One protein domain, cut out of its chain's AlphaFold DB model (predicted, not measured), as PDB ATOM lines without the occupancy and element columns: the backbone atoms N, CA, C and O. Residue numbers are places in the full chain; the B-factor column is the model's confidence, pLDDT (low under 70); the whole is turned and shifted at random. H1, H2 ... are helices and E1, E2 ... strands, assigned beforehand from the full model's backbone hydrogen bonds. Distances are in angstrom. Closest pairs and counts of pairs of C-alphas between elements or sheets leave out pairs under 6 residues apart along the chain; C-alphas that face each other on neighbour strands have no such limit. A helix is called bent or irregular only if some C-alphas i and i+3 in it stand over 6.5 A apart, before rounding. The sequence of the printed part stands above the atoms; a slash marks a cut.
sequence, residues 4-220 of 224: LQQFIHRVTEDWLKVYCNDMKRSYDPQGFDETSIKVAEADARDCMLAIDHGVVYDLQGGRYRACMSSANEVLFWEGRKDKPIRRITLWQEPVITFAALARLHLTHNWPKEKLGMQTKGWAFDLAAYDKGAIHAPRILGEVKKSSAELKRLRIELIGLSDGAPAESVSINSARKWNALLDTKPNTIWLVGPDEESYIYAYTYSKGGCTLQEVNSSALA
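What this domain is: This is residues 4 to 220 of the 224 residues of an uncharacterized protein of Aquabacterium pictum (UniProt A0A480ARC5). A twisted sheet of six strands makes one half of this elongated domain, with H4 and H5 over one face and H3 and the short H6 over the other. H2 crosses H3 on the side away from the sheet, and beyond it H1, the small hairpin E1 E2 and long loops make the other end. The printed part has 217 residues, with six named helices and eight named strands in the order H1 H2 E1 E2 H3 E3 E4 E5 H4 H5 E6 E7 E8 H6. The large sheet runs E3 E4 E5 E6 E7 E8 and is mixed; the class is mixed, helices and strands. The whole is compact, with a radius of gyration of the C-alphas of 17.9 A, and spans 56 by 37 by 29 A.

How they stand to each other: Begin at H1, residues 4 to 20, which touches H2, residues 41 to 52, with its residues 4 to 7 alone; the closest C-alphas, of Leu 4 and Glu 41, are 5.1 A apart. Next look at E1, residues 76 to 78, and E2, residues 88 to 90, an antiparallel hairpin with N 77 and O 89 at 2.8 A. H1 and E2 are near each other. H3, residues 92 to 106, touches H2 at a steep tilt of 67 degrees, the closest C-alphas being those of Cys 47 and Ala 99 at 4.2 A. H1 and H3 are apart. E3, residues 115 to 117, E4, residues 126 to 129, and E5, residues 137 to 143, form a meander, each strand the antiparallel neighbour of the one before; find N 116 and O 127 at 2.9 A and N 141 and O 126 at 2.9 A. H3 is on this sheet at a height of 7.8 A, over E4 and only just over E5, on which 3 of its C-alphas fall. H4, residues 147 to 161, and H5, residues 171 to 183, lie on the opposite face from H3 and make three layers, helices on both faces of a sheet. They touch, with the C-alphas of Glu 156 and Ser 173 6.5 A apart, and the sheet curls round H5. E6, residues 187 to 191, is parallel to E5, with N 189 and O 140 at 2.8 A; E5, H4, H5 and E6 form a strand-helix-strand unit, two parallel strands joined through helices, with a right-handed crossover. E6, E7, residues 197 to 205, and E8, residues 208 to 213, form a second meander, with N 190 and O 198 at 2.8 A and N 201 and O 212 at 2.9 A. H6, residues 216 to 219, is on the same face as H3. Every O i to N i+4 pair is within hydrogen-bond range in H2, H3, H4 and H5, and 10 of 13 are in H1; H6 is too short for such a pair.

Where its parts are: Find C-alpha 4 at (32.601, 63.328, 21.778); from there H1 covers 21.9 A to C-alpha 20. It has a kink of 29 degrees near residue 11 and is only just irregular, with C-alphas 13 and 16 6.7 A apart. H2 measures 16.5 A, H3 20.9 A, H4 20.8 A and H5 18.2 A. E7, the longest strand, runs 25.6 A to C-alpha 205 at (67.609, 37.471, 10.022); E8 measures 16.5 A and E5 16.1 A. H6 ends at C-alpha 219, (49.969, 51.324, 6.729).

The domain as a whole: The two C-alphas farthest apart, of Pro 84 and Lys 206, are 57.5 A apart. The printed part has no cut. The links H1 to H2 and H2 to E1 are long; in the second, residues 57 to 58 pair antiparallel with residues 64 to 65. The mean pLDDT of the printed part is 93.4, and residues 132 to 135 and 206 to 207 are under 70.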
ATOM      1  N   LEU A   4      32.649  63.959  20.462       96.75
ATOM      2  CA  LEU A   4      32.601  63.328  21.778       96.75
ATOM      3  C   LEU A   4      31.172  63.316  22.343       96.75
ATOM      4  O   LEU A   4      30.716  62.290  22.838       96.75
ATOM      5  N   GLN A   5      30.431  64.415  22.215       97.00
ATOM      6  CA  GLN A   5      29.025  64.501  22.611       97.00
ATOM      7  C   GLN A   5      28.142  63.542  21.801       97.00
ATOM      8  O   GLN A   5      27.283  62.874  22.376       97.00
ATOM      9  N   GLN A   6      28.365  63.435  20.485       97.81
ATOM     10  CA  GLN A   6      27.647  62.472  19.639       97.81
ATOM     11  C   GLN A   6      27.952  61.027  20.050       97.81
ATOM     12  O   GLN A   6      27.044  60.203  20.134       97.81
ATOM     13  N   PHE A   7      29.216  60.732  20.355       98.19
ATOM     14  CA  PHE A   7      29.632  59.419  20.833       98.19
ATOM     15  C   PHE A   7      28.991  59.072  22.177       98.19
ATOM     16  O   PHE A   7      28.428  57.990  22.311       98.19
ATOM     17  N   ILE A   8      29.013  59.993  23.149       97.75
ATOM     18  CA  ILE A   8      28.354  59.808  24.451       97.75
ATOM     19  C   ILE A   8      26.871  59.516  24.247       97.75
ATOM     20  O   ILE A   8      26.369  58.542  24.800       97.75
ATOM     21  N   HIS A   9      26.199  60.303  23.403       97.31
ATOM     22  CA  HIS A   9      24.791  60.096  23.093       97.31
ATOM     23  C   HIS A   9      24.529  58.697  22.521       97.31
ATOM     24  O   HIS A   9      23.661  57.995  23.027       97.31
ATOM     25  N   ARG A  10      25.311  58.236  21.535       96.94
ATOM     26  CA  ARG A  10      25.163  56.874  20.988       96.94
ATOM     27  C   ARG A  10      25.454  55.788  22.022       96.94
ATOM     28  O   ARG A  10      24.756  54.777  22.064       96.94
ATOM     29  N   VAL A  11      26.466  55.981  22.869       97.31
ATOM     30  CA  VAL A  11      26.796  55.042  23.948       97.31
ATOM     31  C   VAL A  11      25.612  54.887  24.896       97.31
ATOM     32  O   VAL A  11      25.215  53.754  25.157       97.31
ATOM     33  N   THR A  12      25.042  55.984  25.398       95.62
ATOM     34  CA  THR A  12      24.006  55.941  26.442       95.62
ATOM     35  C   THR A  12      22.616  55.652  25.886       95.62
ATOM     36  O   THR A  12      21.861  54.886  26.487       95.62
ATOM     37  N   GLU A  13      22.272  56.221  24.729       94.94
ATOM     38  CA  GLU A  13      20.920  56.143  24.181       94.94
ATOM     39  C   GLU A  13      20.689  54.946  23.264       94.94
ATOM     40  O   GLU A  13      19.554  54.469  23.211       94.94
ATOM     41  N   ASP A  14      21.736  54.420  22.625       94.50
ATOM     42  CA  ASP A  14      21.602  53.345  21.640       94.50
ATOM     43  C   ASP A  14      22.329  52.077  22.102       94.50
ATOM     44  O   ASP A  14      21.705  51.065  22.440       94.50
ATOM     45  N   TRP A  15      23.662  52.116  22.156       96.62
ATOM     46  CA  TRP A  15      24.486  50.917  22.318       96.62
ATOM     47  C   TRP A  15      24.331  50.272  23.695       96.62
ATOM     48  O   TRP A  15      24.236  49.045  23.784       96.62
ATOM     49  N   LEU A  16      24.252  51.068  24.766       96.81
ATOM     50  CA  LEU A  16      24.023  50.556  26.117       96.81
ATOM     51  C   LEU A  16      22.657  49.874  26.219       96.81
ATOM     52  O   LEU A  16      22.563  48.785  26.781       96.81
ATOM     53  N   LYS A  17      21.606  50.464  25.630       94.56
ATOM     54  CA  LYS A  17      20.264  49.866  25.638       94.56
ATOM     55  C   LYS A  17      20.263  48.523  24.917       94.56
ATOM     56  O   LYS A  17      19.748  47.549  25.457       94.56
ATOM     57  N   VAL A  18      20.885  48.440  23.738       94.62
ATOM     58  CA  VAL A  18      21.018  47.177  22.990       94.62
ATOM     59  C   VAL A  18      21.810  46.136  23.788       94.62
ATOM     60  O   VAL A  18      21.427  44.966  23.825       94.62
ATOM     61  N   TYR A  19      22.893  46.540  24.454       95.81
ATOM     62  CA  TYR A  19      23.712  45.645  25.271       95.81
ATOM     63  C   TYR A  19      22.956  45.109  26.499       95.81
ATOM     64  O   TYR A  19      22.979  43.904  26.756       95.81
ATOM     65  N   CYS A  20      22.266  45.983  27.237       95.25
ATOM     66  CA  CYS A  20      21.502  45.622  28.432       95.25
ATOM     67  C   CYS A  20      20.271  44.767  28.105       95.25
ATOM     68  O   CYS A  20      19.989  43.811  28.828       95.25
ATOM     69  N   ASN A  21      19.589  45.056  26.993       94.62
ATOM     70  CA  ASN A  21      18.382  44.345  26.561       94.62
ATOM     71  C   ASN A  21      18.661  43.011  25.843       94.62
ATOM     72  O   ASN A  21      17.719  42.314  25.467       94.62
ATOM     73  N   ASP A  22      19.927  42.622  25.652       94.19
ATOM     74  CA  ASP A  22      20.277  41.295  25.136       94.19
ATOM     75  C   ASP A  22      19.674  40.207  26.037       94.19
ATOM     76  O   ASP A  22      19.948  40.169  27.237       94.19
ATOM     77  N   MET A  23      18.889  39.285  25.465       90.88
ATOM     78  CA  MET A  23      18.129  38.271  26.222       90.88
ATOM     79  C   MET A  23      19.001  37.377  27.115       90.88
ATOM     80  O   MET A  23      18.508  36.764  28.057       90.88
ATOM     81  N   LYS A  24      20.298  37.257  26.807       89.56
ATOM     82  CA  LYS A  24      21.247  36.468  27.604       89.56
ATOM     83  C   LYS A  24      21.812  37.235  28.802       89.56
ATOM     84  O   LYS A  24      22.437  36.614  29.659       89.56
ATOM     85  N   ARG A  25      21.658  38.561  28.827       90.19
ATOM     86  CA  ARG A  25      22.194  39.466  29.847       90.19
ATOM     87  C   ARG A  25      21.079  40.029  30.718       90.19
ATOM     88  O   ARG A  25      21.120  39.820  31.926       90.19
ATOM     89  N   SER A  26      20.105  40.701  30.099       91.69
ATOM     90  CA  SER A  26      18.987  41.376  30.773       91.69
ATOM     91  C   SER A  26      19.453  42.249  31.948       91.69
ATOM     92  O   SER A  26      18.979  42.103  33.073       91.69
ATOM     93  N   TYR A  27      20.443  43.110  31.702       93.62
ATOM     94  CA  TYR A  27      21.024  43.967  32.738       93.62
ATOM     95  C   TYR A  27      20.202  45.233  32.965       93.62
ATOM     96  O   TYR A  27      19.562  45.744  32.049       93.62
ATOM     97  N   ASP A  28      20.288  45.772  34.180       94.38
ATOM     98  CA  ASP A  28      19.757  47.093  34.499       94.38
ATOM     99  C   ASP A  28      20.729  48.186  33.998       94.38
ATOM    100  O   ASP A  28      21.881  48.225  34.454       94.38
ATOM    101  N   PRO A  29      20.311  49.078  33.077       94.56
ATOM    102  CA  PRO A  29      21.157  50.160  32.580       94.56
ATOM    103  C   PRO A  29      21.577  51.163  33.666       94.56
ATOM    104  O   PRO A  29      22.592  51.830  33.481       94.56
ATOM    105  N   GLN A  30      20.896  51.229  34.820       95.62
ATOM    106  CA  GLN A  30      21.337  52.039  35.970       95.62
ATOM    107  C   GLN A  30      22.702  51.604  36.522       95.62
ATOM    108  O   GLN A  30      23.346  52.352  37.255       95.62
ATOM    109  N   GLY A  31      23.163  50.397  36.185       95.81
ATOM    110  CA  GLY A  31      24.500  49.931  36.533       95.81
ATOM    111  C   GLY A  31      25.626  50.581  35.729       95.81
ATOM    112  O   GLY A  31      26.794  50.356  36.056       95.81
ATOM    113  N   PHE A  32      25.312  51.344  34.679       97.94
ATOM    114  CA  PHE A  32      26.317  51.992  33.852       97.94
ATOM    115  C   PHE A  32      27.001  53.149  34.579       97.94
ATOM    116  O   PHE A  32      26.372  54.067  35.093       97.94
ATOM    117  N   ASP A  33      28.325  53.092  34.608       97.31
ATOM    118  CA  ASP A  33      29.169  54.137  35.157       97.31
ATOM    119  C   ASP A  33      29.583  55.102  34.041       97.31
ATOM    120  O   ASP A  33      30.563  54.861  33.331       97.31
ATOM    121  N   GLU A  34      28.858  56.209  33.894       96.12
ATOM    122  CA  GLU A  34      29.150  57.245  32.893       96.12
ATOM    123  C   GLU A  34      30.562  57.833  33.037       96.12
ATOM    124  O   GLU A  34      31.177  58.237  32.050       96.12
ATOM    125  N   THR A  35      31.155  57.795  34.237       96.50
ATOM    126  CA  THR A  35      32.531  58.274  34.456       96.50
ATOM    127  C   THR A  35      33.590  57.370  33.811       96.50
ATOM    128  O   THR A  35      34.768  57.736  33.731       96.50
ATOM    129  N   SER A  36      33.192  56.185  33.332       97.12
ATOM    130  CA  SER A  36      34.053  55.282  32.564       97.12
ATOM    131  C   SER A  36      34.294  55.744  31.123       97.12
ATOM    132  O   SER A  36      35.255  55.279  30.499       97.12
ATOM    133  N   ILE A  37      33.499  56.692  30.610       96.56
ATOM    134  CA  ILE A  37      33.685  57.293  29.287       96.56
ATOM    135  C   ILE A  37      34.881  58.257  29.332       96.56
ATOM    136  O   ILE A  37      34.741  59.468  29.470       96.56
ATOM    137  N   LYS A  38      36.092  57.704  29.232       95.38
ATOM    138  CA  LYS A  38      37.346  58.467  29.131       95.38
ATOM    139  C   LYS A  38      37.988  58.160  27.784       95.38
ATOM    140  O   LYS A  38      38.888  57.332  27.695       95.38
ATOM    141  N   VAL A  39      37.437  58.762  26.738       96.12
ATOM    142  CA  VAL A  39      37.838  58.553  25.344       96.12
ATOM    143  C   VAL A  39      38.200  59.914  24.755       96.12
ATOM    144  O   VAL A  39      37.515  60.898  25.036       96.12
ATOM    145  N   ALA A  40      39.279  59.977  23.977       96.69
ATOM    146  CA  ALA A  40      39.642  61.183  23.245       96.69
ATOM    147  C   ALA A  40      38.648  61.447  22.102       96.69
ATOM    148  O   ALA A  40      38.030  60.522  21.575       96.69
ATOM    149  N   GLU A  41      38.494  62.705  21.689       97.44
ATOM    150  CA  GLU A  41      37.525  63.064  20.645       97.44
ATOM    151  C   GLU A  41      37.808  62.342  19.314       97.44
ATOM    152  O   GLU A  41      36.874  61.885  18.652       97.44
ATOM    153  N   ALA A  42      39.084  62.175  18.952       97.62
ATOM    154  CA  ALA A  42      39.480  61.471  17.736       97.62
ATOM    155  C   ALA A  42      39.077  59.986  17.752       97.62
ATOM    156  O   ALA A  42      38.472  59.504  16.793       97.62
ATOM    157  N   ASP A  43      39.321  59.277  18.858       98.38
ATOM    158  CA  ASP A  43      38.930  57.868  18.994       98.38
ATOM    159  C   ASP A  43      37.404  57.706  19.010       98.38
ATOM    160  O   ASP A  43      36.865  56.773  18.415       98.38
ATOM    161  N   ALA A  44      36.690  58.633  19.656       98.38
ATOM    162  CA  ALA A  44      35.231  58.660  19.679       98.38
ATOM    163  C   ALA A  44      34.649  58.829  18.263       98.38
ATOM    164  O   ALA A  44      33.779  58.058  17.847       98.38
ATOM    165  N   ARG A  45      35.171  59.802  17.503       98.56
ATOM    166  CA  ARG A  45      34.815  60.047  16.099       98.56
ATOM    167  C   ARG A  45      35.058  58.807  15.243       98.56
ATOM    168  O   ARG A  45      34.141  58.331  14.573       98.56
ATOM    169  N   ASP A  46      36.271  58.270  15.278       98.62
ATOM    170  CA  ASP A  46      36.675  57.185  14.388       98.62
ATOM    171  C   ASP A  46      36.004  55.854  14.764       98.62
ATOM    172  O   ASP A  46      35.685  55.056  13.884       98.62
ATOM    173  N   CYS A  47      35.695  55.627  16.046       98.50
ATOM    174  CA  CYS A  47      34.874  54.494  16.475       98.50
ATOM    175  C   CYS A  47      33.461  54.556  15.875       98.50
ATOM    176  O   CYS A  47      32.953  53.532  15.411       98.50
ATOM    177  N   MET A  48      32.818  55.733  15.858       98.31
ATOM    178  CA  MET A  48      31.513  55.892  15.199       98.31
ATOM    179  C   MET A  48      31.625  55.643  13.694       98.31
ATOM    180  O   MET A  48      30.816  54.899  13.146       98.31
ATOM    181  N   LEU A  49      32.666  56.178  13.043       98.50
ATOM    182  CA  LEU A  49      32.913  55.953  11.616       98.50
ATOM    183  C   LEU A  49      33.125  54.469  11.281       98.50
ATOM    184  O   LEU A  49      32.649  54.006  10.245       98.50
ATOM    185  N   ALA A  50      33.788  53.703  12.153       98.50
ATOM    186  CA  ALA A  50      33.978  52.266  11.960       98.50
ATOM    187  C   ALA A  50      32.641  51.523  11.816       98.50
ATOM    188  O   ALA A  50      32.505  50.639  10.968       98.50
ATOM    189  N   ILE A  51      31.661  51.899  12.640       97.75
ATOM    190  CA  ILE A  51      30.319  51.314  12.646       97.75
ATOM    191  C   ILE A  51      29.503  51.860  11.465       97.75
ATOM    192  O   ILE A  51      28.936  51.078  10.703       97.75
ATOM    193  N   ASP A  52      29.510  53.177  11.251       97.69
ATOM    194  CA  ASP A  52      28.706  53.849  10.217       97.69
ATOM    195  C   ASP A  52      29.102  53.435   8.793       97.69
ATOM    196  O   ASP A  52      28.247  53.287   7.919       97.69
ATOM    197  N   HIS A  53      30.390  53.178   8.552       97.81
ATOM    198  CA  HIS A  53      30.890  52.690   7.262       97.81
ATOM    199  C   HIS A  53      30.863  51.154   7.139       97.81
ATOM    200  O   HIS A  53      31.277  50.588   6.117       97.81
ATOM    201  N   GLY A  54      30.373  50.454   8.168       97.19
ATOM    202  CA  GLY A  54      30.316  48.996   8.212       97.19
ATOM    203  C   GLY A  54      31.694  48.340   8.138       97.19
ATOM    204  O   GLY A  54      31.813  47.242   7.602       97.19
ATOM    205  N   VAL A  55      32.742  49.013   8.620       98.06
ATOM    206  CA  VAL A  55      34.053  48.386   8.855       98.06
ATOM    207  C   VAL A  55      33.924  47.365   9.984       98.06
ATOM    208  O   VAL A  55      34.480  46.267   9.919       98.06
ATOM    209  N   VAL A  56      33.127  47.726  10.988       97.44
ATOM    210  CA  VAL A  56      32.693  46.869  12.082       97.44
ATOM    211  C   VAL A  56      31.167  46.765  12.040       97.44
ATOM    212  O   VAL A  56      30.465  47.769  12.027       97.44
ATOM    213  N   TYR A  57      30.654  45.539  12.018       94.44
ATOM    214  CA  TYR A  57      29.228  45.230  11.970       94.44
ATOM    215  C   TYR A  57      28.695  44.946  13.375       94.44
ATOM    216  O   TYR A  57      29.317  44.188  14.124       94.44
ATOM    217  N   ASP A  58      27.527  45.497  13.708       91.50
ATOM    218  CA  ASP A  58      26.761  45.097  14.892       91.50
ATOM    219  C   ASP A  58      26.027  43.775  14.610       91.50
ATOM    220  O   ASP A  58      25.195  43.674  13.707       91.50
ATOM    221  N   LEU A  59      26.359  42.741  15.381       92.31
ATOM    222  CA  LEU A  59      25.738  41.414  15.348       92.31
ATOM    223  C   LEU A  59      24.559  41.291  16.324       92.31
ATOM    224  O   LEU A  59      24.108  40.178  16.597       92.31
ATOM    225  N   GLN A  60      24.067  42.422  16.832       88.81
ATOM    226  CA  GLN A  60      23.067  42.561  17.885       88.81
ATOM    227  C   GLN A  60      23.588  42.183  19.280       88.81
ATOM    228  O   GLN A  60      24.607  41.508  19.468       88.81
ATOM    229  N   GLY A  61      22.874  42.661  20.304       90.31
ATOM    230  CA  GLY A  61      23.225  42.440  21.709       90.31
ATOM    231  C   GLY A  61      24.569  43.063  22.106       90.31
ATOM    232  O   GLY A  61      25.267  42.517  22.969       90.31
ATOM    233  N   GLY A  62      24.970  44.153  21.439       92.88
ATOM    234  CA  GLY A  62      26.222  44.873  21.683       92.88
ATOM    235  C   GLY A  62      27.465  44.042  21.371       92.88
ATOM    236  O   GLY A  62      28.454  44.120  22.102       92.88
ATOM    237  N   ARG A  63      27.384  43.180  20.348       95.38
ATOM    238  CA  ARG A  63      28.492  42.355  19.852       95.38
ATOM    239  C   ARG A  63      28.882  42.849  18.476       95.38
ATOM    240  O   ARG A  63      28.039  42.949  17.597       95.38
ATOM    241  N   TYR A  64      30.166  43.061  18.272       96.69
ATOM    242  CA  TYR A  64      30.682  43.704  17.077       96.69
ATOM    243  C   TYR A  64      31.705  42.817  16.381       96.69
ATOM    244  O   TYR A  64      32.413  42.042  17.031       96.69
ATOM    245  N   ARG A  65      31.792  42.897  15.052       96.38
ATOM    246  CA  ARG A  65      32.706  42.050  14.276       96.38
ATOM    247  C   ARG A  65      33.195  42.741  13.007       96.38
ATOM    248  O   ARG A  65      32.416  43.407  12.345       96.38
ATOM    249  N   ALA A  66      34.457  42.535  12.637       96.44
ATOM    250  CA  ALA A  66      35.004  42.899  11.332       96.44
ATOM    251  C   ALA A  66      35.092  41.640  10.454       96.44
ATOM    252  O   ALA A  66      35.034  40.515  10.958       96.44
ATOM    253  N   CYS A  67      35.213  41.805   9.139       93.69
ATOM    254  CA  CYS A  67      35.059  40.695   8.190       93.69
ATOM    255  C   CYS A  67      36.004  39.514   8.481       93.69
ATOM    256  O   CYS A  67      35.570  38.363   8.509       93.69
ATOM    257  N   MET A  68      37.268  39.809   8.797       92.25
ATOM    258  CA  MET A  68      38.307  38.811   9.072       92.25
ATOM    259  C   MET A  68      38.506  38.533  10.570       92.25
ATOM    260  O   MET A  68      39.494  37.904  10.952       92.25
ATOM    261  N   SER A  69      37.610  38.999  11.448       90.81
ATOM    262  CA  SER A  69      37.742  38.751  12.889       90.81
ATOM    263  C   SER A  69      37.599  37.268  13.230       90.81
ATOM    264  O   SER A  69      36.709  36.588  12.706       90.81
ATOM    265  N   SER A  70      38.402  36.773  14.179       85.25
ATOM    266  CA  SER A  70      38.235  35.410  14.717       85.25
ATOM    267  C   SER A  70      37.206  35.339  15.854       85.25
ATOM    268  O   SER A  70      36.595  34.292  16.071       85.25
ATOM    269  N   ALA A  71      36.966  36.463  16.531       88.19
ATOM    270  CA  ALA A  71      36.027  36.597  17.637       88.19
ATOM    271  C   ALA A  71      35.147  37.847  17.479       88.19
ATOM    272  O   ALA A  71      35.338  38.654  16.567       88.19
ATOM    273  N   ASN A  72      34.163  37.978  18.366       93.06
ATOM    274  CA  ASN A  72      33.337  39.175  18.467       93.06
ATOM    275  C   ASN A  72      33.881  40.064  19.587       93.06
ATOM    276  O   ASN A  72      34.266  39.551  20.637       93.06
ATOM    277  N   GLU A  73      33.824  41.372  19.378       94.88
ATOM    278  CA  GLU A  73      34.162  42.388  20.370       94.88
ATOM    279  C   GLU A  73      32.919  42.934  21.069       94.88
ATOM    280  O   GLU A  73      31.796  42.811  20.569       94.88
ATOM    281  N   VAL A  74      33.114  43.551  22.232       95.44
ATOM    282  CA  VAL A  74      32.066  44.259  22.979       95.44
ATOM    283  C   VAL A  74      32.589  45.611  23.447       95.44
ATOM    284  O   VAL A  74      33.730  45.716  23.878       95.44
ATOM    285  N   LEU A  75      31.745  46.641  23.420       97.38
ATOM    286  CA  LEU A  75      32.117  47.977  23.912       97.38
ATOM    287  C   LEU A  75      32.000  48.115  25.436       97.38
ATOM    288  O   LEU A  75      32.506  49.073  26.012       97.38
ATOM    289  N   PHE A  76      31.340  47.166  26.104       97.44
ATOM    290  CA  PHE A  76      31.037  47.245  27.529       97.44
ATOM    291  C   PHE A  76      31.624  46.068  28.300       97.44
ATOM    292  O   PHE A  76      31.478  44.904  27.910       97.44
ATOM    293  N   TRP A  77      32.229  46.387  29.441       95.00
ATOM    294  CA  TRP A  77      32.677  45.428  30.438       95.00
ATOM    295  C   TRP A  77      31.697  45.370  31.607       95.00
ATOM    296  O   TRP A  77      31.139  46.379  32.036       95.00
ATOM    297  N   GLU A  78      31.511  44.172  32.142       94.31
ATOM    298  CA  GLU A  78      30.527  43.870  33.171       94.31
ATOM    299  C   GLU A  78      31.218  43.437  34.474       94.31
ATOM    300  O   GLU A  78      32.130  42.611  34.483       94.31
ATOM    301  N   GLY A  79      30.770  43.993  35.601       92.75
ATOM    302  CA  GLY A  79      31.291  43.707  36.937       92.75
ATOM    303  C   GLY A  79      30.924  42.309  37.445       92.75
ATOM    304  O   GLY A  79      30.644  41.392  36.678       92.75
ATOM    305  N   ARG A  80      30.893  42.101  38.762       90.62
ATOM    306  CA  ARG A  80      30.560  40.782  39.330       90.62
ATOM    307  C   ARG A  80      29.062  40.462  39.186       90.62
ATOM    308  O   ARG A  80      28.230  41.353  39.333       90.62
ATOM    309  N   LYS A  81      28.732  39.193  38.904       89.56
ATOM    310  CA  LYS A  81      27.356  38.706  38.656       89.56
ATOM    311  C   LYS A  81      26.474  38.634  39.907       89.56
ATOM    312  O   LYS A  81      25.262  38.573  39.781       89.56
ATOM    313  N   ASP A  82      27.073  38.617  41.094       90.12
ATOM    314  CA  ASP A  82      26.393  38.494  42.391       90.12
ATOM    315  C   ASP A  82      25.818  39.821  42.911       90.12
ATOM    316  O   ASP A  82      25.242  39.865  43.997       90.12
ATOM    317  N   LYS A  83      25.990  40.921  42.172       89.69
ATOM    318  CA  LYS A  83      25.466  42.235  42.556       89.69
ATOM    319  C   LYS A  83      24.073  42.461  41.962       89.69
ATOM    320  O   LYS A  83      23.893  42.177  40.782       89.69
ATOM    321  N   PRO A  84      23.119  43.009  42.746       83.25
ATOM    322  CA  PRO A  84      21.747  43.230  42.288       83.25
ATOM    323  C   PRO A  84      21.686  44.208  41.110       83.25
ATOM    324  O   PRO A  84      20.974  43.953  40.147       83.25
ATOM    325  N   ILE A  85      22.495  45.272  41.150       93.62
ATOM    326  CA  ILE A  85      22.780  46.132  40.001       93.62
ATOM    327  C   ILE A  85      24.234  45.890  39.617       93.62
ATOM    328  O   ILE A  85      25.168  46.209  40.363       93.62
ATOM    329  N   ARG A  86      24.430  45.252  38.468       94.12
ATOM    330  CA  ARG A  86      25.761  44.925  37.969       94.12
ATOM    331  C   ARG A  86      26.395  46.184  37.397       94.12
ATOM    332  O   ARG A  86      25.837  46.789  36.495       94.12
ATOM    333  N   ARG A  87      27.581  46.553  37.888       96.62
ATOM    334  CA  ARG A  87      28.338  47.672  37.311       96.62
ATOM    335  C   ARG A  87      28.681  47.372  35.850       96.62
ATOM    336  O   ARG A  87      29.204  46.292  35.569       96.62
ATOM    337  N   ILE A  88      28.437  48.329  34.967       97.81
ATOM    338  CA  ILE A  88      28.791  48.292  33.547       97.81
ATOM    339  C   ILE A  88      29.718  49.478  33.282       97.81
ATOM    340  O   ILE A  88      29.461  50.586  33.742       97.81
ATOM    341  N   THR A  89      30.809  49.253  32.563       97.88
ATOM    342  CA  THR A  89      31.766  50.305  32.192       97.88
ATOM    343  C   THR A  89      32.056  50.241  30.705       97.88
ATOM    344  O   THR A  89      32.140  49.144  30.149       97.88
ATOM    345  N   LEU A  90      32.277  51.389  30.071       98.19
ATOM    346  CA  LEU A  90      32.800  51.442  28.712       98.19
ATOM    347  C   LEU A  90      34.232  50.886  28.696       98.19
ATOM    348  O   LEU A  90      35.078  51.286  29.499       98.19
ATOM    349  N   TRP A  91      34.507  49.952  27.791       97.12
ATOM    350  CA  TRP A  91      35.835  49.388  27.598       97.12
ATOM    351  C   TRP A  91      36.551  50.143  26.478       97.12
ATOM    352  O   TRP A  91      36.159  50.090  25.317       97.12
ATOM    353  N   GLN A  92      37.604  50.871  26.844       97.00
ATOM    354  CA  GLN A  92      38.297  51.791  25.935       97.00
ATOM    355  C   GLN A  92      39.082  51.096  24.817       97.00
ATOM    356  O   GLN A  92      39.130  51.613  23.709       97.00
ATOM    357  N   GLU A  93      39.691  49.933  25.073       97.00
ATOM    358  CA  GLU A  93      40.499  49.239  24.056       97.00
ATOM    359  C   GLU A  93      39.662  48.843  22.826       97.00
ATOM    360  O   GLU A  93      40.093  49.154  21.717       97.00
ATOM    361  N   PRO A  94      38.443  48.279  22.958       97.44
ATOM    362  CA  PRO A  94      37.535  48.098  21.824       97.44
ATOM    363  C   PRO A  94      37.210  49.390  21.059       97.44
ATOM    364  O   PRO A  94      37.211  49.379  19.831       97.44
ATOM    365  N   VAL A  95      37.002  50.517  21.752       98.44
ATOM    366  CA  VAL A  95      36.739  51.820  21.106       98.44
ATOM    367  C   VAL A  95      37.929  52.245  20.237       98.44
ATOM    368  O   VAL A  95      37.759  52.549  19.056       98.44
ATOM    369  N   ILE A  96      39.147  52.186  20.786       98.62
ATOM    370  CA  ILE A  96      40.384  52.521  20.061       98.62
ATOM    371  C   ILE A  96      40.650  51.506  18.934       98.62
ATOM    372  O   ILE A  96      41.115  51.876  17.857       98.62
ATOM    373  N   THR A  97      40.308  50.231  19.136       98.38
ATOM    374  CA  THR A  97      40.410  49.184  18.106       98.38
ATOM    375  C   THR A  97      39.515  49.506  16.914       98.38
ATOM    376  O   THR A  97      39.964  49.442  15.769       98.38
ATOM    377  N   PHE A  98      38.263  49.905  17.155       98.56
ATOM    378  CA  PHE A  98      37.330  50.253  16.083       98.56
ATOM    379  C   PHE A  98      37.811  51.507  15.352       98.56
ATOM    380  O   PHE A  98      37.856  51.516  14.122       98.56
ATOM    381  N   ALA A  99      38.271  52.518  16.094       98.69
ATOM    382  CA  ALA A  99      38.893  53.710  15.529       98.69
ATOM    383  C   ALA A  99      40.105  53.377  14.638       98.69
ATOM    384  O   ALA A  99      40.246  53.892  13.530       98.69
ATOM    385  N   ALA A 100      40.978  52.470  15.076       98.62
ATOM    386  CA  ALA A 100      42.127  52.018  14.298       98.62
ATOM    387  C   ALA A 100      41.715  51.314  12.991       98.62
ATOM    388  O   ALA A 100      42.301  51.570  11.936       98.62
ATOM    389  N   LEU A 101      40.673  50.479  13.027       98.56
ATOM    390  CA  LEU A 101      40.123  49.850  11.825       98.56
ATOM    391  C   LEU A 101      39.500  50.868  10.859       98.56
ATOM    392  O   LEU A 101      39.710  50.763   9.649       98.56
ATOM    393  N   ALA A 102      38.781  51.870  11.374       98.62
ATOM    394  CA  ALA A 102      38.269  52.966  10.558       98.62
ATOM    395  C   ALA A 102      39.406  53.717   9.859       98.62
ATOM    396  O   ALA A 102      39.323  53.940   8.656       98.62
ATOM    397  N   ARG A 103      40.502  54.026  10.565       98.50
ATOM    398  CA  ARG A 103      41.682  54.678   9.971       98.50
ATOM    399  C   ARG A 103      42.330  53.828   8.879       98.50
ATOM    400  O   ARG A 103      42.662  54.355   7.816       98.50
ATOM    401  N   LEU A 104      42.463  52.515   9.081       98.44
ATOM    402  CA  LEU A 104      42.955  51.623   8.024       98.44
ATOM    403  C   LEU A 104      42.075  51.703   6.770       98.44
ATOM    404  O   LEU A 104      42.601  51.810   5.662       98.44
ATOM    405  N   HIS A 105      40.753  51.690   6.937       98.31
ATOM    406  CA  HIS A 105      39.818  51.736   5.818       98.31
ATOM    407  C   HIS A 105      39.766  53.106   5.126       98.31
ATOM    408  O   HIS A 105      39.985  53.200   3.921       98.31
ATOM    409  N   LEU A 106      39.482  54.158   5.892       98.12
ATOM    410  CA  LEU A 106      39.130  55.486   5.389       98.12
ATOM    411  C   LEU A 106      40.356  56.333   5.036       98.12
ATOM    412  O   LEU A 106      40.296  57.127   4.101       98.12
ATOM    413  N   THR A 107      41.468  56.154   5.753       97.69
ATOM    414  CA  THR A 107      42.694  56.944   5.549       97.69
ATOM    415  C   THR A 107      43.734  56.167   4.751       97.69
ATOM    416  O   THR A 107      44.405  56.722   3.882       97.69
ATOM    417  N   HIS A 108      43.870  54.868   5.022       97.31
ATOM    418  CA  HIS A 108      44.893  54.022   4.405       97.31
ATOM    419  C   HIS A 108      44.360  53.110   3.291       97.31
ATOM    420  O   HIS A 108      45.103  52.265   2.791       97.31
ATOM    421  N   ASN A 109      43.112  53.317   2.855       97.06
ATOM    422  CA  ASN A 109      42.477  52.654   1.711       97.06
ATOM    423  C   ASN A 109      42.407  51.120   1.802       97.06
ATOM    424  O   ASN A 109      42.314  50.438   0.778       97.06
ATOM    425  N   TRP A 110      42.445  50.547   3.008       97.25
ATOM    426  CA  TRP A 110      42.244  49.110   3.170       97.25
ATOM    427  C   TRP A 110      40.797  48.723   2.864       97.25
ATOM    428  O   TRP A 110      39.877  49.303   3.437       97.25
ATOM    429  N   PRO A 111      40.548  47.697   2.036       96.19
ATOM    430  CA  PRO A 111      39.214  47.119   1.912       96.19
ATOM    431  C   PRO A 111      38.751  46.565   3.264       96.19
ATOM    432  O   PRO A 111      39.480  45.807   3.905       96.19
ATOM    433  N   LYS A 112      37.539  46.908   3.702       96.38
ATOM    434  CA  LYS A 112      36.997  46.463   4.999       96.38
ATOM    435  C   LYS A 112      36.873  44.940   5.109       96.38
ATOM    436  O   LYS A 112      36.977  44.378   6.195       96.38
ATOM    437  N   GLU A 113      36.736  44.255   3.977       95.12
ATOM    438  CA  GLU A 113      36.706  42.794   3.865       95.12
ATOM    439  C   GLU A 113      38.051  42.149   4.229       95.12
ATOM    440  O   GLU A 113      38.133  40.941   4.419       95.12
ATOM    441  N   LYS A 114      39.116  42.951   4.331       95.12
ATOM    442  CA  LYS A 114      40.473  42.522   4.677       95.12
ATOM    443  C   LYS A 114      40.881  42.881   6.100       95.12
ATOM    444  O   LYS A 114      42.036  42.675   6.462       95.12
ATOM    445  N   LEU A 115      39.963  43.428   6.890       96.12
ATOM    446  CA  LEU A 115      40.223  43.888   8.246       96.12
ATOM    447  C   LEU A 115      39.617  42.926   9.267       96.12
ATOM    448  O   LEU A 115      38.522  42.391   9.069       96.12
ATOM    449  N   GLY A 116      40.340  42.693  10.358       94.44
ATOM    450  CA  GLY A 116      39.937  41.775  11.418       94.44
ATOM    451  C   GLY A 116      40.311  42.282  12.807       94.44
ATOM    452  O   GLY A 116      41.260  43.042  12.970       94.44
ATOM    453  N   MET A 117      39.560  41.816  13.802       94.19
ATOM    454  CA  MET A 117      39.824  41.979  15.237       94.19
ATOM    455  C   MET A 117      40.120  40.623  15.872       94.19
ATOM    456  O   MET A 117      39.657  39.598  15.357       94.19
ATOM    457  N   GLN A 118      40.826  40.624  17.004       85.12
ATOM    458  CA  GLN A 118      41.198  39.421  17.754       85.12
ATOM    459  C   GLN A 118      41.838  38.386  16.830       85.12
ATOM    460  O   GLN A 118      41.211  37.412  16.412       85.12
ATOM    461  N   THR A 119      43.088  38.626  16.454       77.69
ATOM    462  CA  THR A 119      43.849  37.756  15.541       77.69
ATOM    463  C   THR A 119      43.897  36.298  16.010       77.69
ATOM    464  O   THR A 119      43.629  35.989  17.171       77.69
ATOM    465  N   LYS A 120      44.226  35.355  15.116       70.19
ATOM    466  CA  LYS A 120      44.337  33.933  15.482       70.19
ATOM    467  C   LYS A 120      45.360  33.767  16.617       70.19
ATOM    468  O   LYS A 120      46.508  34.164  16.471       70.19
ATOM    469  N   GLY A 121      44.933  33.185  17.739       72.94
ATOM    470  CA  GLY A 121      45.745  33.072  18.962       72.94
ATOM    471  C   GLY A 121      45.623  34.258  19.929       72.94
ATOM    472  O   GLY A 121      46.263  34.236  20.976       72.94
ATOM    473  N   TRP A 122      44.803  35.263  19.593       77.88
ATOM    474  CA  TRP A 122      44.469  36.442  20.409       77.88
ATOM    475  C   TRP A 122      45.695  37.189  20.940       77.88
ATOM    476  O   TRP A 122      45.699  37.737  22.041       77.88
ATOM    477  N   ALA A 123      46.778  37.167  20.159       85.88
ATOM    478  CA  ALA A 123      48.011  37.844  20.521       85.88
ATOM    479  C   ALA A 123      47.951  39.341  20.208       85.88
ATOM    480  O   ALA A 123      48.622  40.099  20.898       85.88
ATOM    481  N   PHE A 124      47.158  39.741  19.210       93.62
ATOM    482  CA  PHE A 124      46.998  41.118  18.737       93.62
ATOM    483  C   PHE A 124      45.524  41.468  18.546       93.62
ATOM    484  O   PHE A 124      44.745  40.629  18.067       93.62
ATOM    485  N   ASP A 125      45.179  42.708  18.882       95.56
ATOM    486  CA  ASP A 125      43.808  43.222  18.908       95.56
ATOM    487  C   ASP A 125      43.225  43.427  17.504       95.56
ATOM    488  O   ASP A 125      42.031  43.206  17.298       95.56
ATOM    489  N   LEU A 126      44.058  43.765  16.510       95.94
ATOM    490  CA  LEU A 126      43.629  43.951  15.119       95.94
ATOM    491  C   LEU A 126      44.619  43.402  14.086       95.94
ATOM    492  O   LEU A 126      45.799  43.189  14.368       95.94
ATOM    493  N   ALA A 127      44.127  43.189  12.865       95.62
ATOM    494  CA  ALA A 127      44.932  42.796  11.715       95.62
ATOM    495  C   ALA A 127      44.371  43.283  10.377       95.62
ATOM    496  O   ALA A 127      43.164  43.475  10.219       95.62
ATOM    497  N   ALA A 128      45.267  43.380   9.392       95.56
ATOM    498  CA  ALA A 128      44.934  43.588   7.987       95.56
ATOM    499  C   ALA A 128      45.601  42.523   7.096       95.56
ATOM    500  O   ALA A 128      46.772  42.185   7.295       95.56
ATOM    501  N   TYR A 129      44.866  41.992   6.113       93.69
ATOM    502  CA  TYR A 129      45.269  40.825   5.313       93.69
ATOM    503  C   TYR A 129      45.414  41.142   3.817       93.69
ATOM    504  O   TYR A 129      44.514  41.697   3.183       93.69
ATOM    505  N   ASP A 130      46.529  40.739   3.205       88.25
ATOM    506  CA  ASP A 130      46.707  40.857   1.755       88.25
ATOM    507  C   ASP A 130      45.849  39.856   0.964       88.25
ATOM    508  O   ASP A 130      45.236  38.928   1.496       88.25
ATOM    509  N   LYS A 131      45.748  40.074  -0.355       70.00
ATOM    510  CA  LYS A 131      44.909  39.245  -1.232       70.00
ATOM    511  C   LYS A 131      45.467  37.816  -1.251       70.00
ATOM    512  O   LYS A 131      46.622  37.615  -1.595       70.00
ATOM    513  N   GLY A 132      44.643  36.830  -0.890       66.19
ATOM    514  CA  GLY A 132      45.032  35.412  -0.875       66.19
ATOM    515  C   GLY A 132      45.766  34.951   0.390       66.19
ATOM    516  O   GLY A 132      45.923  33.748   0.588       66.19
ATOM    517  N   ALA A 133      46.147  35.864   1.289       63.97
ATOM    518  CA  ALA A 133      46.755  35.520   2.567       63.97
ATOM    519  C   ALA A 133      45.665  35.214   3.607       63.97
ATOM    520  O   ALA A 133      45.351  36.025   4.471       63.97
ATOM    521  N   ILE A 134      45.071  34.018   3.530       61.12
ATOM    522  CA  ILE A 134      44.041  33.575   4.493       61.12
ATOM    523  C   ILE A 134      44.646  33.369   5.901       61.12
ATOM    524  O   ILE A 134      43.925  33.302   6.896       61.12
ATOM    525  N   HIS A 135      45.977  33.271   6.015       68.62
ATOM    526  CA  HIS A 135      46.633  32.865   7.262       68.62
ATOM    527  C   HIS A 135      47.692  33.827   7.806       68.62
ATOM    528  O   HIS A 135      47.926  33.796   9.011       68.62
ATOM    529  N   ALA A 136      48.291  34.687   6.977       85.00
ATOM    530  CA  ALA A 136      49.350  35.599   7.407       85.00
ATOM    531  C   ALA A 136      48.890  37.064   7.264       85.00
ATOM    532  O   ALA A 136      48.727  37.538   6.138       85.00
ATOM    533  N   PRO A 137      48.627  37.780   8.368       91.44
ATOM    534  CA  PRO A 137      48.333  39.205   8.322       91.44
ATOM    535  C   PRO A 137      49.554  39.998   7.840       91.44
ATOM    536  O   PRO A 137      50.679  39.746   8.264       91.44
ATOM    537  N   ARG A 138      49.315  40.995   6.982       93.12
ATOM    538  CA  ARG A 138      50.335  41.960   6.544       93.12
ATOM    539  C   ARG A 138      50.623  42.969   7.655       93.12
ATOM    540  O   ARG A 138      51.779  43.321   7.883       93.12
ATOM    541  N   ILE A 139      49.568  43.417   8.337       95.44
ATOM    542  CA  ILE A 139      49.636  44.322   9.488       95.44
ATOM    543  C   ILE A 139      49.082  43.593  10.706       95.44
ATOM    544  O   ILE A 139      47.970  43.065  10.650       95.44
ATOM    545  N   LEU A 140      49.834  43.607  11.803       95.62
ATOM    546  CA  LEU A 140      49.348  43.275  13.141       95.62
ATOM    547  C   LEU A 140      49.274  44.545  13.981       95.62
ATOM    548  O   LEU A 140      50.194  45.359  13.938       95.62
ATOM    549  N   GLY A 141      48.198  44.716  14.745       97.00
ATOM    550  CA  GLY A 141      48.034  45.876  15.609       97.00
ATOM    551  C   GLY A 141      47.742  45.510  17.054       97.00
ATOM    552  O   GLY A 141      46.939  44.621  17.325       97.00
ATOM    553  N   GLU A 142      48.395  46.215  17.973       97.69
ATOM    554  CA  GLU A 142      48.145  46.119  19.409       97.69
ATOM    555  C   GLU A 142      47.633  47.454  19.930       97.69
ATOM    556  O   GLU A 142      48.259  48.489  19.704       97.69
ATOM    557  N   VAL A 143      46.535  47.416  20.673       97.94
ATOM    558  CA  VAL A 143      45.867  48.591  21.219       97.94
ATOM    559  C   VAL A 143      46.138  48.689  22.716       97.94
ATOM    560  O   VAL A 143      46.124  47.697  23.443       97.94
ATOM    561  N   LYS A 144      46.397  49.896  23.215       97.81
ATOM    562  CA  LYS A 144      46.516  50.183  24.648       97.81
ATOM    563  C   LYS A 144      45.650  51.388  24.993       97.81
ATOM    564  O   LYS A 144      45.672  52.397  24.302       97.81
ATOM    565  N   LYS A 145      44.922  51.307  26.107       96.38
ATOM    566  CA  LYS A 145      44.040  52.388  26.596       96.38
ATOM    567  C   LYS A 145      44.779  53.632  27.100       96.38
ATOM    568  O   LYS A 145      44.151  54.653  27.348       96.38
ATOM    569  N   SER A 146      46.092  53.553  27.321       97.62
ATOM    570  CA  SER A 146      46.875  54.674  27.840       97.62
ATOM    571  C   SER A 146      48.239  54.804  27.172       97.62
ATOM    572  O   SER A 146      48.901  53.807  26.872       97.62
ATOM    573  N   SER A 147      48.711  56.045  27.037       97.94
ATOM    574  CA  SER A 147      50.051  56.362  26.533       97.94
ATOM    575  C   SER A 147      51.164  55.692  27.340       97.94
ATOM    576  O   SER A 147      52.194  55.305  26.793       97.94
ATOM    577  N   ALA A 148      50.979  55.532  28.655       98.00
ATOM    578  CA  ALA A 148      51.957  54.876  29.520       98.00
ATOM    579  C   ALA A 148      52.096  53.380  29.198       98.00
ATOM    580  O   ALA A 148      53.212  52.875  29.078       98.00
ATOM    581  N   GLU A 149      50.976  52.674  29.018       97.81
ATOM    582  CA  GLU A 149      50.982  51.264  28.623       97.81
ATOM    583  C   GLU A 149      51.526  51.079  27.199       97.81
ATOM    584  O   GLU A 149      52.303  50.150  26.965       97.81
ATOM    585  N   LEU A 150      51.192  51.987  26.274       98.25
ATOM    586  CA  LEU A 150      51.721  51.984  24.909       98.25
ATOM    587  C   LEU A 150      53.247  52.152  24.887       98.25
ATOM    588  O   LEU A 150      53.958  51.339  24.296       98.25
ATOM    589  N   LYS A 151      53.765  53.182  25.568       98.25
ATOM    590  CA  LYS A 151      55.209  53.460  25.651       98.25
ATOM    591  C   LYS A 151      55.966  52.322  26.314       98.25
ATOM    592  O   LYS A 151      57.045  51.962  25.851       98.25
ATOM    593  N   ARG A 152      55.397  51.725  27.364       98.00
ATOM    594  CA  ARG A 152      55.978  50.544  28.008       98.00
ATOM    595  C   ARG A 152      56.086  49.375  27.032       98.00
ATOM    596  O   ARG A 152      57.162  48.801  26.917       98.00
ATOM    597  N   LEU A 153      55.009  49.051  26.314       97.44
ATOM    598  CA  LEU A 153      55.028  47.982  25.314       97.44
ATOM    599  C   LEU A 153      56.072  48.257  24.223       97.44
ATOM    600  O   LEU A 153      56.842  47.365  23.883       97.44
ATOM    601  N   ARG A 154      56.135  49.492  23.713       97.31
ATOM    602  CA  ARG A 154      57.151  49.921  22.741       97.31
ATOM    603  C   ARG A 154      58.568  49.650  23.247       97.31
ATOM    604  O   ARG A 154      59.351  49.034  22.536       97.31
ATOM    605  N   ILE A 155      58.890  50.098  24.463       97.44
ATOM    606  CA  ILE A 155      60.219  49.908  25.069       97.44
ATOM    607  C   ILE A 155      60.541  48.416  25.201       97.44
ATOM    608  O   ILE A 155      61.634  47.997  24.833       97.44
ATOM    609  N   GLU A 156      59.592  47.613  25.688       97.19
ATOM    610  CA  GLU A 156      59.785  46.170  25.860       97.19
ATOM    611  C   GLU A 156      60.006  45.460  24.507       97.19
ATOM    612  O   GLU A 156      60.914  44.641  24.397       97.19
ATOM    613  N   LEU A 157      59.251  45.802  23.454       95.38
ATOM    614  CA  LEU A 157      59.424  45.207  22.118       95.38
ATOM    615  C   LEU A 157      60.732  45.633  21.434       95.38
ATOM    616  O   LEU A 157      61.381  44.798  20.807       95.38
ATOM    617  N   ILE A 158      61.140  46.902  21.566       95.19
ATOM    618  CA  ILE A 158      62.442  47.375  21.064       95.19
ATOM    619  C   ILE A 158      63.575  46.658  21.805       95.19
ATOM    620  O   ILE A 158      64.482  46.142  21.165       95.19
ATOM    621  N   GLY A 159      63.484  46.532  23.132       94.81
ATOM    622  CA  GLY A 159      64.473  45.794  23.916       94.81
ATOM    623  C   GLY A 159      64.648  44.354  23.428       94.81
ATOM    624  O   GLY A 159      65.775  43.915  23.222       94.81
ATOM    625  N   LEU A 160      63.551  43.631  23.178       93.81
ATOM    626  CA  LEU A 160      63.606  42.269  22.623       93.81
ATOM    627  C   LEU A 160      64.211  42.230  21.212       93.81
ATOM    628  O   LEU A 160      64.998  41.335  20.911       93.81
ATOM    629  N   SER A 161      63.875  43.206  20.363       93.25
ATOM    630  CA  SER A 161      64.484  43.386  19.037       93.25
ATOM    631  C   SER A 161      66.000  43.590  19.118       93.25
ATOM    632  O   SER A 161      66.735  43.070  18.278       93.25
ATOM    633  N   ASP A 162      66.468  44.291  20.150       92.38
ATOM    634  CA  ASP A 162      67.885  44.569  20.404       92.38
ATOM    635  C   ASP A 162      68.598  43.426  21.159       92.38
ATOM    636  O   ASP A 162      69.777  43.533  21.500       92.38
ATOM    637  N   GLY A 163      67.905  42.308  21.401       91.06
ATOM    638  CA  GLY A 163      68.467  41.104  22.013       91.06
ATOM    639  C   GLY A 163      68.343  41.029  23.535       91.06
ATOM    640  O   GLY A 163      69.022  40.209  24.156       91.06
ATOM    641  N   ALA A 164      67.491  41.850  24.159       91.56
ATOM    642  CA  ALA A 164      67.179  41.699  25.576       91.56
ATOM    643  C   ALA A 164      66.557  40.314  25.859       91.56
ATOM    644  O   ALA A 164      65.773  39.805  25.052       91.56
ATOM    645  N   PRO A 165      66.869  39.695  27.009       89.81
ATOM    646  CA  PRO A 165      66.313  38.398  27.376       89.81
ATOM    647  C   PRO A 165      64.803  38.493  27.637       89.81
ATOM    648  O   PRO A 165      64.320  39.495  28.171       89.81
ATOM    649  N   ALA A 166      64.055  37.434  27.313       88.75
ATOM    650  CA  ALA A 166      62.596  37.396  27.460       88.75
ATOM    651  C   ALA A 166      62.138  37.588  28.918       88.75
ATOM    652  O   ALA A 166      61.042  38.082  29.171       88.75
ATOM    653  N   GLU A 167      62.989  37.244  29.883       90.81
ATOM    654  CA  GLU A 167      62.744  37.390  31.317       90.81
ATOM    655  C   GLU A 167      62.822  38.849  31.795       90.81
ATOM    656  O   GLU A 167      62.343  39.164  32.882       90.81
ATOM    657  N   SER A 168      63.414  39.748  30.998       92.06
ATOM    658  CA  SER A 168      63.532  41.177  31.326       92.06
ATOM    659  C   SER A 168      62.295  42.006  30.973       92.06
ATOM    660  O   SER A 168      62.224  43.184  31.324       92.06
ATOM    661  N   VAL A 169      61.311  41.406  30.302       94.62
ATOM    662  CA  VAL A 169      60.075  42.072  29.873       94.62
ATOM    663  C   VAL A 169      58.852  41.443  30.530       94.62
ATOM    664  O   VAL A 169      58.917  40.392  31.168       94.62
ATOM    665  N   SER A 170      57.688  42.073  30.372       94.56
ATOM    666  CA  SER A 170      56.447  41.463  30.839       94.56
ATOM    667  C   SER A 170      56.111  40.186  30.054       94.56
ATOM    668  O   SER A 170      56.353  40.092  28.849       94.56
ATOM    669  N   ILE A 171      55.454  39.224  30.716       93.00
ATOM    670  CA  ILE A 171      54.958  37.983  30.086       93.00
ATOM    671  C   ILE A 171      54.107  38.293  28.845       93.00
ATOM    672  O   ILE A 171      54.169  37.585  27.841       93.00
ATOM    673  N   ASN A 172      53.317  39.369  28.898       91.06
ATOM    674  CA  ASN A 172      52.488  39.785  27.775       91.06
ATOM    675  C   ASN A 172      53.333  40.220  26.567       91.06
ATOM    676  O   ASN A 172      53.036  39.801  25.452       91.06
ATOM    677  N   SER A 173      54.390  41.005  26.783       93.81
ATOM    678  CA  SER A 173      55.298  41.430  25.711       93.81
ATOM    679  C   SER A 173      56.100  40.266  25.142       93.81
ATOM    680  O   SER A 173      56.182  40.146  23.925       93.81
ATOM    681  N   ALA A 174      56.595  39.350  25.983       93.06
ATOM    682  CA  ALA A 174      57.267  38.133  25.516       93.06
ATOM    683  C   ALA A 174      56.336  37.264  24.647       93.06
ATOM    684  O   ALA A 174      56.717  36.804  23.572       93.06
ATOM    685  N   ARG A 175      55.072  37.095  25.062       91.88
ATOM    686  CA  ARG A 175      54.057  36.377  24.275       91.88
ATOM    687  C   ARG A 175      53.789  37.052  22.928       91.88
ATOM    688  O   ARG A 175      53.689  36.359  21.919       91.88
ATOM    689  N   LYS A 176      53.677  38.383  22.903       91.62
ATOM    690  CA  LYS A 176      53.487  39.150  21.661       91.62
ATOM    691  C   LYS A 176      54.692  39.027  20.745       91.62
ATOM    692  O   LYS A 176      54.513  38.782  19.561       91.62
ATOM    693  N   TRP A 177      55.899  39.121  21.290       92.56
ATOM    694  CA  TRP A 177      57.134  38.931  20.540       92.56
ATOM    695  C   TRP A 177      57.193  37.567  19.854       92.56
ATOM    696  O   TRP A 177      57.393  37.502  18.645       92.56
ATOM    697  N   ASN A 178      56.905  36.486  20.581       91.12
ATOM    698  CA  ASN A 178      56.851  35.145  19.992       91.12
ATOM    699  C   ASN A 178      55.793  35.053  18.882       91.12
ATOM    700  O   ASN A 178      56.087  34.571  17.791       91.12
ATOM    701  N   ALA A 179      54.598  35.609  19.105       89.88
ATOM    702  CA  ALA A 179      53.558  35.647  18.081       89.88
ATOM    703  C   ALA A 179      53.985  36.426  16.818       89.88
ATOM    704  O   ALA A 179      53.599  36.046  15.711       89.88
ATOM    705  N   LEU A 180      54.801  37.478  16.952       89.81
ATOM    706  CA  LEU A 180      55.376  38.205  15.811       89.81
ATOM    707  C   LEU A 180      56.389  37.365  15.041       89.81
ATOM    708  O   LEU A 180      56.360  37.368  13.811       89.81
ATOM    709  N   LEU A 181      57.266  36.649  15.746       89.81
ATOM    710  CA  LEU A 181      58.255  35.762  15.128       89.81
ATOM    711  C   LEU A 181      57.595  34.605  14.367       89.81
ATOM    712  O   LEU A 181      58.080  34.224  13.299       89.81
ATOM    713  N   ASP A 182      56.483  34.089  14.892       88.38
ATOM    714  CA  ASP A 182      55.710  33.011  14.271       88.38
ATOM    715  C   ASP A 182      54.912  33.501  13.057       88.38
ATOM    716  O   ASP A 182      54.891  32.851  12.012       88.38
ATOM    717  N   THR A 183      54.261  34.660  13.186       87.50
ATOM    718  CA  THR A 183      53.331  35.176  12.168       87.50
ATOM    719  C   THR A 183      54.043  35.894  11.024       87.50
ATOM    720  O   THR A 183      53.566  35.873   9.891       87.50
ATOM    721  N   LYS A 184      55.185  36.520  11.320       89.69
ATOM    722  CA  LYS A 184      56.016  37.290  10.389       89.69
ATOM    723  C   LYS A 184      55.256  38.347   9.568       89.69
ATOM    724  O   LYS A 184      55.338  38.319   8.338       89.69
ATOM    725  N   PRO A 185      54.497  39.260  10.207       91.19
ATOM    726  CA  PRO A 185      53.837  40.341   9.476       91.19
ATOM    727  C   PRO A 185      54.867  41.274   8.822       91.19
ATOM    728  O   PRO A 185      56.016  41.362   9.249       91.19
ATOM    729  N   ASN A 186      54.446  42.047   7.824       92.12
ATOM    730  CA  ASN A 186      55.285  43.099   7.243       92.12
ATOM    731  C   ASN A 186      55.392  44.313   8.173       92.12
ATOM    732  O   ASN A 186      56.388  45.037   8.145       92.12
ATOM    733  N   THR A 187      54.349  44.560   8.965       95.31
ATOM    734  CA  THR A 187      54.231  45.756   9.797       95.31
ATOM    735  C   THR A 187      53.551  45.432  11.120       95.31
ATOM    736  O   THR A 187      52.557  44.704  11.156       95.31
ATOM    737  N   ILE A 188      54.065  46.012  12.204       96.00
ATOM    738  CA  ILE A 188      53.344  46.123  13.473       96.00
ATOM    739  C   ILE A 188      52.946  47.566  13.719       96.00
ATOM    740  O   ILE A 188      53.728  48.493  13.501       96.00
ATOM    741  N   TRP A 189      51.727  47.735  14.207       98.19
ATOM    742  CA  TRP A 189      51.164  49.016  14.574       98.19
ATOM    743  C   TRP A 189      50.751  49.006  16.044       98.19
ATOM    744  O   TRP A 189      49.822  48.313  16.448       98.19
ATOM    745  N   LEU A 190      51.464  49.761  16.869       98.38
ATOM    746  CA  LEU A 190      51.094  49.975  18.261       98.38
ATOM    747  C   LEU A 190      50.203  51.213  18.321       98.38
ATOM    748  O   LEU A 190      50.618  52.276  17.863       98.38
ATOM    749  N   VAL A 191      49.006  51.078  18.882       98.56
ATOM    750  CA  VAL A 191      47.974  52.117  18.878       98.56
ATOM    751  C   VAL A 191      47.589  52.481  20.306       98.56
ATOM    752  O   VAL A 191      47.270  51.615  21.119       98.56
ATOM    753  N   GLY A 192      47.628  53.770  20.610       98.31
ATOM    754  CA  GLY A 192      47.183  54.356  21.864       98.31
ATOM    755  C   GLY A 192      45.988  55.285  21.682       98.31
ATOM    756  O   GLY A 192      45.425  55.362  20.587       98.31
ATOM    757  N   PRO A 193      45.606  55.982  22.764       98.00
ATOM    758  CA  PRO A 193      44.552  56.982  22.719       98.00
ATOM    759  C   PRO A 193      44.976  58.211  21.905       98.00
ATOM    760  O   PRO A 193      46.166  58.499  21.774       98.00
ATOM    761  N   ASP A 194      43.988  58.962  21.428       97.56
ATOM    762  CA  ASP A 194      44.158  60.249  20.743       97.56
ATOM    763  C   ASP A 194      45.094  60.165  19.531       97.56
ATOM    764  O   ASP A 194      46.016  60.956  19.351       97.56
ATOM    765  N   GLU A 195      44.893  59.124  18.722       96.50
ATOM    766  CA  GLU A 195      45.690  58.819  17.530       96.50
ATOM    767  C   GLU A 195      47.188  58.521  17.783       96.50
ATOM    768  O   GLU A 195      47.904  58.210  16.823       96.50
ATOM    769  N   GLU A 196      47.661  58.512  19.040       98.25
ATOM    770  CA  GLU A 196      49.044  58.167  19.393       98.25
ATOM    771  C   GLU A 196      49.387  56.781  18.842       98.25
ATOM    772  O   GLU A 196      48.665  55.804  19.056       98.25
ATOM    773  N   SER A 197      50.491  56.666  18.104       98.12
ATOM    774  CA  SER A 197      50.897  55.373  17.567       98.12
ATOM    775  C   SER A 197      52.379  55.275  17.246       98.12
ATOM    776  O   SER A 197      53.068  56.275  17.059       98.12
ATOM    777  N   TYR A 198      52.851  54.031  17.163       98.44
ATOM    778  CA  TYR A 198      54.191  53.675  16.711       98.44
ATOM    779  C   TYR A 198      54.092  52.569  15.666       98.44
ATOM    780  O   TYR A 198      53.369  51.589  15.865       98.44
ATOM    781  N   ILE A 199      54.807  52.713  14.555       98.38
ATOM    782  CA  ILE A 199      54.728  51.783  13.426       98.38
ATOM    783  C   ILE A 199      56.123  51.252  13.156       98.38
ATOM    784  O   ILE A 199      57.070  52.026  13.029       98.38
ATOM    785  N   TYR A 200      56.244  49.934  13.046       97.44
ATOM    786  CA  TYR A 200      57.521  49.289  12.772       97.44
ATOM    787  C   TYR A 200      57.422  48.354  11.576       97.44
ATOM    788  O   TYR A 200      56.469  47.582  11.451       97.44
ATOM    789  N   ALA A 201      58.439  48.413  10.722       94.88
ATOM    790  CA  ALA A 201      58.730  47.398   9.725       94.88
ATOM    791  C   ALA A 201      59.747  46.392  10.276       94.88
ATOM    792  O   ALA A 201      60.480  46.673  11.229       94.88
ATOM    793  N   TYR A 202      59.797  45.224   9.644       86.88
ATOM    794  CA  TYR A 202      60.618  44.109  10.090       86.88
ATOM    795  C   TYR A 202      61.746  43.783   9.128       86.88
ATOM    796  O   TYR A 202      61.545  43.697   7.917       86.88
ATOM    797  N   THR A 203      62.912  43.486   9.697       84.25
ATOM    798  CA  THR A 203      63.967  42.751   8.999       84.25
ATOM    799  C   THR A 203      64.237  41.454   9.751       84.25
ATOM    800  O   THR A 203      64.763  41.461  10.864       84.25
ATOM    801  N   TYR A 204      63.846  40.330   9.150       79.62
ATOM    802  CA  TYR A 204      64.103  38.999   9.696       79.62
ATOM    803  C   TYR A 204      65.499  38.526   9.287       79.62
ATOM    804  O   TYR A 204      65.848  38.548   8.106       79.62
ATOM    805  N   SER A 205      66.285  38.055  10.251       77.38
ATOM    806  CA  SER A 205      67.609  37.471  10.022       77.38
ATOM    807  C   SER A 205      67.679  36.050  10.597       77.38
ATOM    808  O   SER A 205      66.783  35.607  11.322       77.38
ATOM    809  N   LYS A 206      68.728  35.286  10.252       64.69
ATOM    810  CA  LYS A 206      68.979  33.956  10.837       64.69
ATOM    811  C   LYS A 206      69.305  34.115  12.329       64.69
ATOM    812  O   LYS A 206      70.469  34.208  12.693       64.69
ATOM    813  N   GLY A 207      68.279  34.154  13.174       63.72
ATOM    814  CA  GLY A 207      68.413  34.207  14.633       63.72
ATOM    815  C   GLY A 207      67.589  35.290  15.324       63.72
ATOM    816  O   GLY A 207      67.601  35.338  16.548       63.72
ATOM    817  N   GLY A 208      66.863  36.134  14.585       73.31
ATOM    818  CA  GLY A 208      66.080  37.188  15.215       73.31
ATOM    819  C   GLY A 208      65.289  38.054  14.248       73.31
ATOM    820  O   GLY A 208      65.098  37.740  13.070       73.31
ATOM    821  N   CYS A 209      64.801  39.155  14.794       85.38
ATOM    822  CA  CYS A 209      63.913  40.085  14.134       85.38
ATOM    823  C   CYS A 209      64.259  41.483  14.631       85.38
ATOM    824  O   CYS A 209      64.210  41.718  15.834       85.38
ATOM    825  N   THR A 210      64.601  42.390  13.722       90.75
ATOM    826  CA  THR A 210      64.860  43.789  14.070       90.75
ATOM    827  C   THR A 210      63.645  44.636  13.717       90.75
ATOM    828  O   THR A 210      63.131  44.553  12.596       90.75
ATOM    829  N   LEU A 211      63.196  45.437  14.680       94.38
ATOM    830  CA  LEU A 211      62.163  46.450  14.514       94.38
ATOM    831  C   LEU A 211      62.794  47.754  14.029       94.38
ATOM    832  O   LEU A 211      63.647  48.328  14.702       94.38
ATOM    833  N   GLN A 212      62.332  48.256  12.889       95.62
ATOM    834  CA  GLN A 212      62.696  49.578  12.391       95.62
ATOM    835  C   GLN A 212      61.465  50.475  12.399       95.62
ATOM    836  O   GLN A 212      60.467  50.149  11.760       95.62
ATOM    837  N   GLU A 213      61.526  51.601  13.113       96.81
ATOM    838  CA  GLU A 213      60.423  52.566  13.128       96.81
ATOM    839  C   GLU A 213      60.241  53.176  11.732       96.81
ATOM    840  O   GLU A 213      61.208  53.572  11.076       96.81
ATOM    841  N   VAL A 214      58.997  53.224  11.265       97.44
ATOM    842  CA  VAL A 214      58.608  53.743   9.950       97.44
ATOM    843  C   VAL A 214      57.427  54.699  10.091       97.44
ATOM    844  O   VAL A 214      56.772  54.768  11.128       97.44
ATOM    845  N   ASN A 215      57.148  55.468   9.041       96.19
ATOM    846  CA  ASN A 215      56.026  56.405   9.038       96.19
ATOM    847  C   ASN A 215      54.694  55.725   8.648       96.19
ATOM    848  O   ASN A 215      54.647  54.563   8.241       96.19
ATOM    849  N   SER A 216      53.604  56.494   8.716       95.12
ATOM    850  CA  SER A 216      52.238  56.034   8.434       95.12
ATOM    851  C   SER A 216      51.991  55.554   7.001       95.12
ATOM    852  O   SER A 216      51.016  54.843   6.770       95.12
ATOM    853  N   SER A 217      52.874  55.852   6.040       95.19
ATOM    854  CA  SER A 217      52.747  55.304   4.681       95.19
ATOM    855  C   SER A 217      52.912  53.781   4.642       95.19
ATOM    856  O   SER A 217      52.355  53.139   3.755       95.19
ATOM    857  N   ALA A 218      53.582  53.183   5.636       95.50
ATOM    858  CA  ALA A 218      53.684  51.730   5.777       95.50
ATOM    859  C   ALA A 218      52.326  51.055   6.049       95.50
ATOM    860  O   ALA A 218      52.169  49.865   5.782       95.50
ATOM    861  N   LEU A 219      51.335  51.811   6.540       96.94
ATOM    862  CA  LEU A 219      49.969  51.324   6.729       96.94
ATOM    863  C   LEU A 219      49.140  51.385   5.445       96.94
ATOM    864  O   LEU A 219      48.047  50.837   5.435       96.94
ATOM    865  N   ALA A 220      49.603  52.039   4.376       96.44
ATOM    866  CA  ALA A 220      48.817  52.194   3.157       96.44
ATOM    867  C   ALA A 220      48.570  50.848   2.463       96.44
ATOM    868  O   ALA A 220      49.483  50.044   2.253       96.44
TER     869      ALA A 220